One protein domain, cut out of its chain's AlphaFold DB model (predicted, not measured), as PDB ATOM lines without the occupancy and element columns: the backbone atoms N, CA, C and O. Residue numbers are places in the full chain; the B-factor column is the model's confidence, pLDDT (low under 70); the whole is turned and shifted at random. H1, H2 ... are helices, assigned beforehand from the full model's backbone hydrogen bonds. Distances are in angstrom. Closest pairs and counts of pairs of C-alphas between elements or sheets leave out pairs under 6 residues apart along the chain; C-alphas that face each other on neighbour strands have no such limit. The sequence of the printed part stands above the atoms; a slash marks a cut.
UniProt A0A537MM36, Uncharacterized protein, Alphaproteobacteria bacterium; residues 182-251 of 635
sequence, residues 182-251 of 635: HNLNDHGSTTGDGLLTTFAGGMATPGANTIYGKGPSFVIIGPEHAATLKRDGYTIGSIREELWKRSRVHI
ATOM      1  N   HIS A 182       2.799 -40.348 -40.641       81.19
ATOM      2  CA  HIS A 182       2.600 -41.660 -40.048       81.19
ATOM      3  C   HIS A 182       1.511 -41.555 -38.983       81.19
ATOM      4  O   HIS A 182       1.619 -40.756 -38.052       81.19
ATOM      5  N   ASN A 183       0.451 -42.344 -39.120       81.88
ATOM      6  CA  ASN A 183      -0.678 -42.277 -38.204       81.88
ATOM      7  C   ASN A 183      -0.377 -42.956 -36.868       81.88
ATOM      8  O   ASN A 183       0.010 -44.121 -36.828       81.88
ATOM      9  N   LEU A 184      -0.644 -42.236 -35.781       83.50
ATOM     10  CA  LEU A 184      -0.571 -42.741 -34.415       83.50
ATOM     11  C   LEU A 184      -2.001 -42.980 -33.925       83.50
ATOM     12  O   LEU A 184      -2.684 -42.041 -33.522       83.50
ATOM     13  N   ASN A 185      -2.491 -44.220 -34.021       79.00
ATOM     14  CA  ASN A 185      -3.869 -44.520 -33.645       79.00
ATOM     15  C   ASN A 185      -4.012 -44.700 -32.127       79.00
ATOM     16  O   ASN A 185      -3.415 -45.610 -31.554       79.00
ATOM     17  N   ASP A 186      -4.887 -43.907 -31.506       81.00
ATOM     18  CA  ASP A 186      -5.362 -44.143 -30.147       81.00
ATOM     19  C   ASP A 186      -6.875 -43.893 -30.018       81.00
ATOM     20  O   ASP A 186      -7.341 -42.752 -29.985       81.00
ATOM     21  N   HIS A 187      -7.640 -44.985 -29.920       77.38
ATOM     22  CA  HIS A 187      -9.084 -44.969 -29.639       77.38
ATOM     23  C   HIS A 187      -9.427 -45.297 -28.176       77.38
ATOM     24  O   HIS A 187     -10.603 -45.384 -27.837       77.38
ATOM     25  N   GLY A 188      -8.434 -45.656 -27.355       79.00
ATOM     26  CA  GLY A 188      -8.666 -46.257 -26.036       79.00
ATOM     27  C   GLY A 188      -8.269 -45.357 -24.874       79.00
ATOM     28  O   GLY A 188      -8.908 -45.397 -23.823       79.00
ATOM     29  N   SER A 189      -7.224 -44.552 -25.050       86.88
ATOM     30  CA  SER A 189      -6.692 -43.708 -23.990       86.88
ATOM     31  C   SER A 189      -7.675 -42.609 -23.625       86.88
ATOM     32  O   SER A 189      -8.000 -41.731 -24.419       86.88
ATOM     33  N   THR A 190      -8.108 -42.630 -22.370       91.88
ATOM     34  CA  THR A 190      -8.938 -41.577 -21.777       91.88
ATOM     35  C   THR A 190      -8.115 -40.570 -20.979       91.88
ATOM     36  O   THR A 190      -8.686 -39.612 -20.459       91.88
ATOM     37  N   THR A 191      -6.794 -40.756 -20.887       96.00
ATOM     38  CA  THR A 191      -5.856 -39.903 -20.145       96.00
ATOM     39  C   THR A 191      -4.709 -39.427 -21.035       96.00
ATOM     40  O   THR A 191      -4.302 -40.110 -21.976       96.00
ATOM     41  N   GLY A 192      -4.137 -38.269 -20.707       95.62
ATOM     42  CA  GLY A 192      -2.959 -37.725 -21.375       95.62
ATOM     43  C   GLY A 192      -1.725 -38.620 -21.234       95.62
ATOM     44  O   GLY A 192      -0.940 -38.720 -22.168       95.62
ATOM     45  N   ASP A 193      -1.577 -39.323 -20.108       96.38
ATOM     46  CA  ASP A 193      -0.491 -40.296 -19.919       96.38
ATOM     47  C   ASP A 193      -0.601 -41.500 -20.872       96.38
ATOM     48  O   ASP A 193       0.401 -41.915 -21.462       96.38
ATOM     49  N   GLY A 194      -1.822 -42.005 -21.087       93.69
ATOM     50  CA  GLY A 194      -2.094 -43.039 -22.087       93.69
ATOM     51  C   GLY A 194      -1.736 -42.565 -23.496       93.69
ATOM     52  O   GLY A 194      -0.959 -43.224 -24.186       93.69
ATOM     53  N   LEU A 195      -2.186 -41.360 -23.874       94.44
ATOM     54  CA  LEU A 195      -1.867 -40.761 -25.177       94.44
ATOM     55  C   LEU A 195      -0.354 -40.606 -25.392       94.44
ATOM     56  O   LEU A 195       0.169 -41.000 -26.433       94.44
ATOM     57  N   LEU A 196       0.379 -40.076 -24.407       95.38
ATOM     58  CA  LEU A 196       1.835 -39.912 -24.503       95.38
ATOM     59  C   LEU A 196       2.577 -41.247 -24.570       95.38
ATOM     60  O   LEU A 196       3.626 -41.322 -25.208       95.38
ATOM     61  N   THR A 197       2.042 -42.294 -23.941       91.31
ATOM     62  CA  THR A 197       2.578 -43.653 -24.061       91.31
ATOM     63  C   THR A 197       2.452 -44.156 -25.499       91.31
ATOM     64  O   THR A 197       3.448 -44.603 -26.071       91.31
ATOM     65  N   THR A 198       1.278 -44.000 -26.117       88.44
ATOM     66  CA  THR A 198       1.054 -44.354 -27.527       88.44
ATOM     67  C   THR A 198       1.951 -43.539 -28.463       88.44
ATOM     68  O   THR A 198       2.644 -44.107 -29.312       88.44
ATOM     69  N   PHE A 199       2.006 -42.215 -28.283       91.25
ATOM     70  CA  PHE A 199       2.807 -41.327 -29.131       91.25
ATOM     71  C   PHE A 199       4.302 -41.651 -29.051       91.25
ATOM     72  O   PHE A 199       4.966 -41.789 -30.078       91.25
ATOM     73  N   ALA A 200       4.832 -41.827 -27.837       89.50
ATOM     74  CA  ALA A 200       6.229 -42.187 -27.634       89.50
ATOM     75  C   ALA A 200       6.567 -43.564 -28.220       89.50
ATOM     76  O   ALA A 200       7.645 -43.731 -28.791       89.50
ATOM     77  N   GLY A 201       5.644 -44.528 -28.115       83.44
ATOM     78  CA  GLY A 201       5.782 -45.851 -28.718       83.44
ATOM     79  C   GLY A 201       5.970 -45.789 -30.233       83.44
ATOM     80  O   GLY A 201       6.860 -46.458 -30.757       83.44
ATOM     81  N   GLY A 202       5.202 -44.939 -30.922       80.44
ATOM     82  CA  GLY A 202       5.342 -44.752 -32.367       80.44
ATOM     83  C   GLY A 202       6.601 -43.992 -32.785       80.44
ATOM     84  O   GLY A 202       7.234 -44.324 -33.788       80.44
ATOM     85  N   MET A 203       7.031 -43.021 -31.977       85.19
ATOM     86  CA  MET A 203       8.297 -42.311 -32.195       85.19
ATOM     87  C   MET A 203       9.532 -43.207 -31.986       85.19
ATOM     88  O   MET A 203      10.569 -42.977 -32.604       85.19
ATOM     89  N   ALA A 204       9.446 -44.232 -31.130       82.44
ATOM     90  CA  ALA A 204      10.556 -45.117 -30.763       82.44
ATOM     91  C   ALA A 204      10.807 -46.253 -31.781       82.44
ATOM     92  O   ALA A 204      10.903 -47.430 -31.407       82.44
ATOM     93  N   THR A 205      10.923 -45.906 -33.067       75.69
ATOM     94  CA  THR A 205      11.103 -46.859 -34.174       75.69
ATOM     95  C   THR A 205      12.594 -47.049 -34.513       75.69
ATOM     96  O   THR A 205      13.215 -46.119 -35.024       75.69
ATOM     97  N   PRO A 206      13.195 -48.241 -34.293       67.00
ATOM     98  CA  PRO A 206      14.629 -48.469 -34.532       67.00
ATOM     99  C   PRO A 206      15.078 -48.362 -35.998       67.00
ATOM    100  O   PRO A 206      16.266 -48.226 -36.264       67.00
ATOM    101  N   GLY A 207      14.144 -48.460 -36.949       66.19
ATOM    102  CA  GLY A 207      14.422 -48.354 -38.385       66.19
ATOM    103  C   GLY A 207      14.364 -46.929 -38.946       66.19
ATOM    104  O   GLY A 207      14.603 -46.758 -40.136       66.19
ATOM    105  N   ALA A 208      14.035 -45.926 -38.120       73.12
ATOM    106  CA  ALA A 208      13.888 -44.537 -38.552       73.12
ATOM    107  C   ALA A 208      15.237 -43.800 -38.617       73.12
ATOM    108  O   ALA A 208      16.158 -44.073 -37.845       73.12
ATOM    109  N   ASN A 209      15.340 -42.787 -39.481       73.62
ATOM    110  CA  ASN A 209      16.569 -41.996 -39.636       73.62
ATOM    111  C   ASN A 209      17.000 -41.246 -38.367       73.62
ATOM    112  O   ASN A 209      18.182 -40.950 -38.202       73.62
ATOM    113  N   THR A 210      16.065 -40.944 -37.464       73.06
ATOM    114  CA  THR A 210      16.336 -40.268 -36.183       73.06
ATOM    115  C   THR A 210      17.181 -41.104 -35.219       73.06
ATOM    116  O   THR A 210      17.625 -40.584 -34.197       73.06
ATOM    117  N   ILE A 211      17.432 -42.380 -35.530       72.56
ATOM    118  CA  ILE A 211      18.351 -43.239 -34.775       72.56
ATOM    119  C   ILE A 211      19.817 -42.853 -35.017       72.56
ATOM    120  O   ILE A 211      20.615 -42.918 -34.082       72.56
ATOM    121  N   TYR A 212      20.162 -42.408 -36.231       65.00
ATOM    122  CA  TYR A 212      21.533 -42.027 -36.619       65.00
ATOM    123  C   TYR A 212      21.691 -40.504 -36.697       65.00
ATOM    124  O   TYR A 212      22.658 -39.930 -36.191       65.00
ATOM    125  N   GLY A 213      20.692 -39.843 -37.286       65.75
ATOM    126  CA  GLY A 213      20.687 -38.410 -37.530       65.75
ATOM    127  C   GLY A 213      20.156 -37.587 -36.358       65.75
ATOM    128  O   GLY A 213      19.420 -38.055 -35.491       65.75
ATOM    129  N   LYS A 214      20.491 -36.295 -36.368       66.38
ATOM    130  CA  LYS A 214      19.887 -35.287 -35.488       66.38
ATOM    131  C   LYS A 214      18.879 -34.488 -36.302       66.38
ATOM    132  O   LYS A 214      19.251 -33.865 -37.288       66.38
ATOM    133  N   GLY A 215      17.621 -34.492 -35.883       71.00
ATOM    134  CA  GLY A 215      16.567 -33.725 -36.536       71.00
ATOM    135  C   GLY A 215      15.355 -33.558 -35.625       71.00
ATOM    136  O   GLY A 215      15.180 -34.348 -34.692       71.00
ATOM    137  N   PRO A 216      14.534 -32.520 -35.844       78.88
ATOM    138  CA  PRO A 216      13.283 -32.375 -35.120       78.88
ATOM    139  C   PRO A 216      12.305 -33.491 -35.512       78.88
ATOM    140  O   PRO A 216      12.289 -33.948 -36.653       78.88
ATOM    141  N   SER A 217      11.448 -33.886 -34.576       84.31
ATOM    142  CA  SER A 217      10.257 -34.690 -34.863       84.31
ATOM    143  C   SER A 217       9.024 -33.807 -34.718       84.31
ATOM    144  O   SER A 217       8.917 -33.048 -33.753       84.31
ATOM    145  N   PHE A 218       8.093 -33.914 -35.664       87.56
ATOM    146  CA  PHE A 218       6.793 -33.257 -35.583       87.56
ATOM    147  C   PHE A 218       5.741 -34.290 -35.195       87.56
ATOM    148  O   PHE A 218       5.556 -35.287 -35.885       87.56
ATOM    149  N   VAL A 219       5.058 -34.035 -34.080       91.25
ATOM    150  CA  VAL A 219       3.860 -34.774 -33.680       91.25
ATOM    151  C   VAL A 219       2.687 -33.829 -33.873       91.25
ATOM    152  O   VAL A 219       2.602 -32.800 -33.202       91.25
ATOM    153  N   ILE A 220       1.814 -34.162 -34.819       91.38
ATOM    154  CA  ILE A 220       0.588 -33.412 -35.079       91.38
ATOM    155  C   ILE A 220      -0.508 -34.048 -34.229       91.38
ATOM    156  O   ILE A 220      -0.749 -35.248 -34.328       91.38
ATOM    157  N   ILE A 221      -1.116 -33.264 -33.340       93.12
ATOM    158  CA  ILE A 221      -2.076 -33.750 -32.343       93.12
ATOM    159  C   ILE A 221      -3.466 -33.262 -32.745       93.12
ATOM    160  O   ILE A 221      -3.666 -32.060 -32.910       93.12
ATOM    161  N   GLY A 222      -4.421 -34.184 -32.894       91.06
ATOM    162  CA  GLY A 222      -5.810 -33.832 -33.193       91.06
ATOM    163  C   GLY A 222      -6.480 -33.076 -32.031       91.06
ATOM    164  O   GLY A 222      -6.099 -33.299 -30.876       91.06
ATOM    165  N   PRO A 223      -7.491 -32.224 -32.291       92.81
ATOM    166  CA  PRO A 223      -8.140 -31.401 -31.264       92.81
ATOM    167  C   PRO A 223      -8.620 -32.172 -30.025       92.81
ATOM    168  O   PRO A 223      -8.401 -31.733 -28.896       92.81
ATOM    169  N   GLU A 224      -9.198 -33.362 -30.200       91.62
ATOM    170  CA  GLU A 224      -9.685 -34.194 -29.086       91.62
ATOM    171  C   GLU A 224      -8.552 -34.685 -28.169       91.62
ATOM    172  O   GLU A 224      -8.645 -34.622 -26.934       91.62
ATOM    173  N   HIS A 225      -7.443 -35.140 -28.758       93.94
ATOM    174  CA  HIS A 225      -6.253 -35.549 -28.010       93.94
ATOM    175  C   HIS A 225      -5.585 -34.345 -27.345       93.94
ATOM    176  O   HIS A 225      -5.162 -34.436 -26.191       93.94
ATOM    177  N   ALA A 226      -5.544 -33.197 -28.028       95.50
ATOM    178  CA  ALA A 226      -5.019 -31.955 -27.478       95.50
ATOM    179  C   ALA A 226      -5.832 -31.495 -26.256       95.50
ATOM    180  O   ALA A 226      -5.259 -31.180 -25.209       95.50
ATOM    181  N   ALA A 227      -7.164 -31.530 -26.348       95.81
ATOM    182  CA  ALA A 227      -8.066 -31.215 -25.245       95.81
ATOM    183  C   ALA A 227      -7.883 -32.177 -24.060       95.81
ATOM    184  O   ALA A 227      -7.835 -31.735 -22.912       95.81
ATOM    185  N   THR A 228      -7.707 -33.475 -24.327       97.06
ATOM    186  CA  THR A 228      -7.436 -34.492 -23.297       97.06
ATOM    187  C   THR A 228      -6.119 -34.220 -22.566       97.06
ATOM    188  O   THR A 228      -6.091 -34.176 -21.335       97.06
ATOM    189  N   LEU A 229      -5.036 -33.956 -23.303       97.81
ATOM    190  CA  LEU A 229      -3.738 -33.593 -22.728       97.81
ATOM    191  C   LEU A 229      -3.832 -32.309 -21.894       97.81
ATOM    192  O   LEU A 229      -3.337 -32.263 -20.767       97.81
ATOM    193  N   LYS A 230      -4.506 -31.276 -22.413       97.88
ATOM    194  CA  LYS A 230      -4.713 -30.016 -21.689       97.88
ATOM    195  C   LYS A 230      -5.495 -30.222 -20.394       97.88
ATOM    196  O   LYS A 230      -5.092 -29.686 -19.360       97.88
ATOM    197  N   ARG A 231      -6.601 -30.973 -20.448       97.81
ATOM    198  CA  ARG A 231      -7.454 -31.299 -19.295       97.81
ATOM    199  C   ARG A 231      -6.647 -31.969 -18.185       97.81
ATOM    200  O   ARG A 231      -6.827 -31.627 -17.020       97.81
ATOM    201  N   ASP A 232      -5.722 -32.847 -18.558       98.25
ATOM    202  CA  ASP A 232      -4.865 -33.577 -17.619       98.25
ATOM    203  C   ASP A 232      -3.627 -32.771 -17.174       98.25
ATOM    204  O   ASP A 232      -2.757 -33.284 -16.474       98.25
ATOM    205  N   GLY A 233      -3.555 -31.485 -17.531       97.81
ATOM    206  CA  GLY A 233      -2.540 -30.552 -17.040       97.81
ATOM    207  C   GLY A 233      -1.245 -30.523 -17.852       97.81
ATOM    208  O   GLY A 233      -0.288 -29.866 -17.436       97.81
ATOM    209  N   TYR A 234      -1.192 -31.179 -19.013       98.31
ATOM    210  CA  TYR A 234      -0.005 -31.144 -19.858       98.31
ATOM    211  C   TYR A 234       0.185 -29.775 -20.527       98.31
ATOM    212  O   TYR A 234      -0.733 -29.151 -21.071       98.31
ATOM    213  N   THR A 235       1.433 -29.316 -20.512       97.44
ATOM    214  CA  THR A 235       1.908 -28.156 -21.269       97.44
ATOM    215  C   THR A 235       2.703 -28.650 -22.469       97.44
ATOM    216  O   THR A 235       3.225 -29.762 -22.447       97.44
ATOM    217  N   ILE A 236       2.892 -27.819 -23.494       95.94
ATOM    218  CA  ILE A 236       3.775 -28.182 -24.612       95.94
ATOM    219  C   ILE A 236       5.193 -28.538 -24.127       95.94
ATOM    220  O   ILE A 236       5.821 -29.452 -24.661       95.94
ATOM    221  N   GLY A 237       5.693 -27.848 -23.094       96.50
ATOM    222  CA  GLY A 237       6.988 -28.151 -22.485       96.50
ATOM    223  C   GLY A 237       7.036 -29.552 -21.878       96.50
ATOM    224  O   GLY A 237       7.943 -30.317 -22.199       96.50
ATOM    225  N   SER A 238       6.034 -29.916 -21.069       97.50
ATOM    226  CA  SER A 238       5.984 -31.248 -20.457       97.50
ATOM    227  C   SER A 238       5.706 -32.352 -21.478       97.50
ATOM    228  O   SER A 238       6.302 -33.414 -21.372       97.50
ATOM    229  N   ILE A 239       4.900 -32.104 -22.514       97.56
ATOM    230  CA  ILE A 239       4.697 -33.055 -23.623       97.56
ATOM    231  C   ILE A 239       6.029 -33.365 -24.312       97.56
ATOM    232  O   ILE A 239       6.378 -34.530 -24.472       97.56
ATOM    233  N   ARG A 240       6.806 -32.336 -24.682       95.69
ATOM    234  CA  ARG A 240       8.130 -32.514 -25.307       95.69
ATOM    235  C   ARG A 240       9.075 -33.312 -24.413       95.69
ATOM    236  O   ARG A 240       9.778 -34.191 -24.902       95.69
ATOM    237  N   GLU A 241       9.092 -33.002 -23.121       95.81
ATOM    238  CA  GLU A 241       9.936 -33.692 -22.148       95.81
ATOM    239  C   GLU A 241       9.538 -35.166 -21.983       95.81
ATOM    240  O   GLU A 241      10.404 -36.040 -22.013       95.81
ATOM    241  N   GLU A 242       8.243 -35.453 -21.856       96.50
ATOM    242  CA  GLU A 242       7.737 -36.817 -21.715       96.50
ATOM    243  C   GLU A 242       7.977 -37.645 -22.976       96.50
ATOM    244  O   GLU A 242       8.486 -38.759 -22.872       96.50
ATOM    245  N   LEU A 243       7.717 -37.096 -24.167       94.75
ATOM    246  CA  LEU A 243       8.038 -37.781 -25.420       94.75
ATOM    247  C   LEU A 243       9.543 -38.052 -25.522       94.75
ATOM    248  O   LEU A 243       9.927 -39.187 -25.771       94.75
ATOM    249  N   TRP A 244      10.402 -37.072 -25.221       91.25
ATOM    250  CA  TRP A 244      11.860 -37.255 -25.238       91.25
ATOM    251  C   TRP A 244      12.359 -38.324 -24.251       91.25
ATOM    252  O   TRP A 244      13.311 -39.057 -24.540       91.25
ATOM    253  N   LYS A 245      11.742 -38.433 -23.067       92.75
ATOM    254  CA  LYS A 245      12.074 -39.479 -22.086       92.75
ATOM    255  C   LYS A 245      11.596 -40.854 -22.542       92.75
ATOM    256  O   LYS A 245      12.359 -41.815 -22.455       92.75
ATOM    257  N   ARG A 246      10.345 -40.947 -23.001       92.31
ATOM    258  CA  ARG A 246       9.647 -42.210 -23.278       92.31
ATOM    259  C   ARG A 246       9.994 -42.801 -24.644       92.31
ATOM    260  O   ARG A 246       9.993 -44.017 -24.780       92.31
ATOM    261  N   SER A 247      10.337 -41.981 -25.640       89.62
ATOM    262  CA  SER A 247      10.600 -42.439 -27.013       89.62
ATOM    263  C   SER A 247      12.030 -42.950 -27.239       89.62
ATOM    264  O   SER A 247      12.494 -43.043 -28.376       89.62
ATOM    265  N   ARG A 248      12.777 -43.242 -26.168       86.69
ATOM    266  CA  ARG A 248      14.151 -43.744 -26.261       86.69
ATOM    267  C   ARG A 248      14.152 -45.170 -26.794       86.69
ATOM    268  O   ARG A 248      13.501 -46.053 -26.242       86.69
ATOM    269  N   VAL A 249      14.958 -45.415 -27.820       79.50
ATOM    270  CA  VAL A 249      15.182 -46.768 -28.327       79.50
ATOM    271  C   VAL A 249      16.326 -47.407 -27.549       79.50
ATOM    272  O   VAL A 249      17.451 -46.909 -27.542       79.50
ATOM    273  N   HIS A 250      16.033 -48.508 -26.855       81.56
ATOM    274  CA  HIS A 250      17.056 -49.265 -26.140       81.56
ATOM    275  C   HIS A 250      18.076 -49.854 -27.124       81.56
ATOM    276  O   HIS A 250      17.692 -50.378 -28.169       81.56
ATOM    277  N   ILE A 251      19.364 -49.831 -26.767       77.94
ATOM    278  CA  ILE A 251      20.468 -50.243 -27.650       77.94
ATOM    279  C   ILE A 251      20.331 -51.686 -28.152       77.94
ATOM    280  O   ILE A 251      20.769 -51.995 -29.252       77.94
TER     281      ILE A 251
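Overview. This is residues 182 to 251 of the 635 residues of an uncharacterized protein of Alphaproteobacteria bacterium (UniProt A0A537MM36). Three short helices make the body of the domain: H1 has H2 packed at its first residues, 192 to 195, and H3 packed at a steep tilt on its later ones, 196 to 201, and a long loop, residues 204 to 222, runs out from the end of H1, past Tyr 212, and folds back to H2. The three centres make a triangle, and the loop makes the far end of the longest axis. The printed part has 70 residues with three named helices, H1, H2 and H3 along the chain, and no named strand. The class is all helix, though under half of the residues, 32 of 70, are in named elements. The whole is compact, with a radius of gyration of the C-alphas of 12.2 A and spans of 35 by 24 by 19 A.

Along the chain. Start with the longest helix, H1, residues 192 to 203: find C-alpha 192 at (-2.959, -37.725, -21.375) and run 16.3 A to C-alpha 203 at (8.297, -42.311, -32.195). H3, residues 236 to 246, covers 15.3 A and ends with C-alpha 246 at (9.647, -42.210, -23.278). H2, residues 223 to 231, covers 12.0 A; look for its first C-alpha at (-8.140, -31.401, -31.264).

Arrangement. Look first at H1, which touches both other helices. With its residues 192 to 195 alone it touches H2; the closest C-alphas are those of Gly 192 and Leu 229, 4.4 A apart. These two helices stand at a steep tilt of 54 degrees and run opposite ways. With its residues 196 to 201 alone H1 touches H3; the closest C-alphas, those of Ala 200 and Leu 243, are 5.3 A apart. Here too the tilt is steep, 57 degrees, but the two run the same way. H2 and H3 are only just apart, at 8.5 A between their closest C-alphas. Check the backbones of H1, H2 and H3: every O i to N i+4 pair in them is within hydrogen-bond range.

Size, cuts and confidence. The two C-alphas farthest apart are those of Tyr 212 and Arg 231, at 35.4 A, while the first and last printed C-alphas, of His 182 and Ile 251, are 23.4 A apart. The link from H1 to H2 is long, with 19 residues; in it, residues 204 to 222, the C-alphas lie 7 to 19 A from the mean of all C-alphas. The link from H2 to H3 is tight, with 4 residues. The printed part has no cut. In the B-factor column you will find a mean pLDDT of 87.2 for the printed part, with low confidence, under 70, at residues 206 to 207 and 212 to 214 of this model.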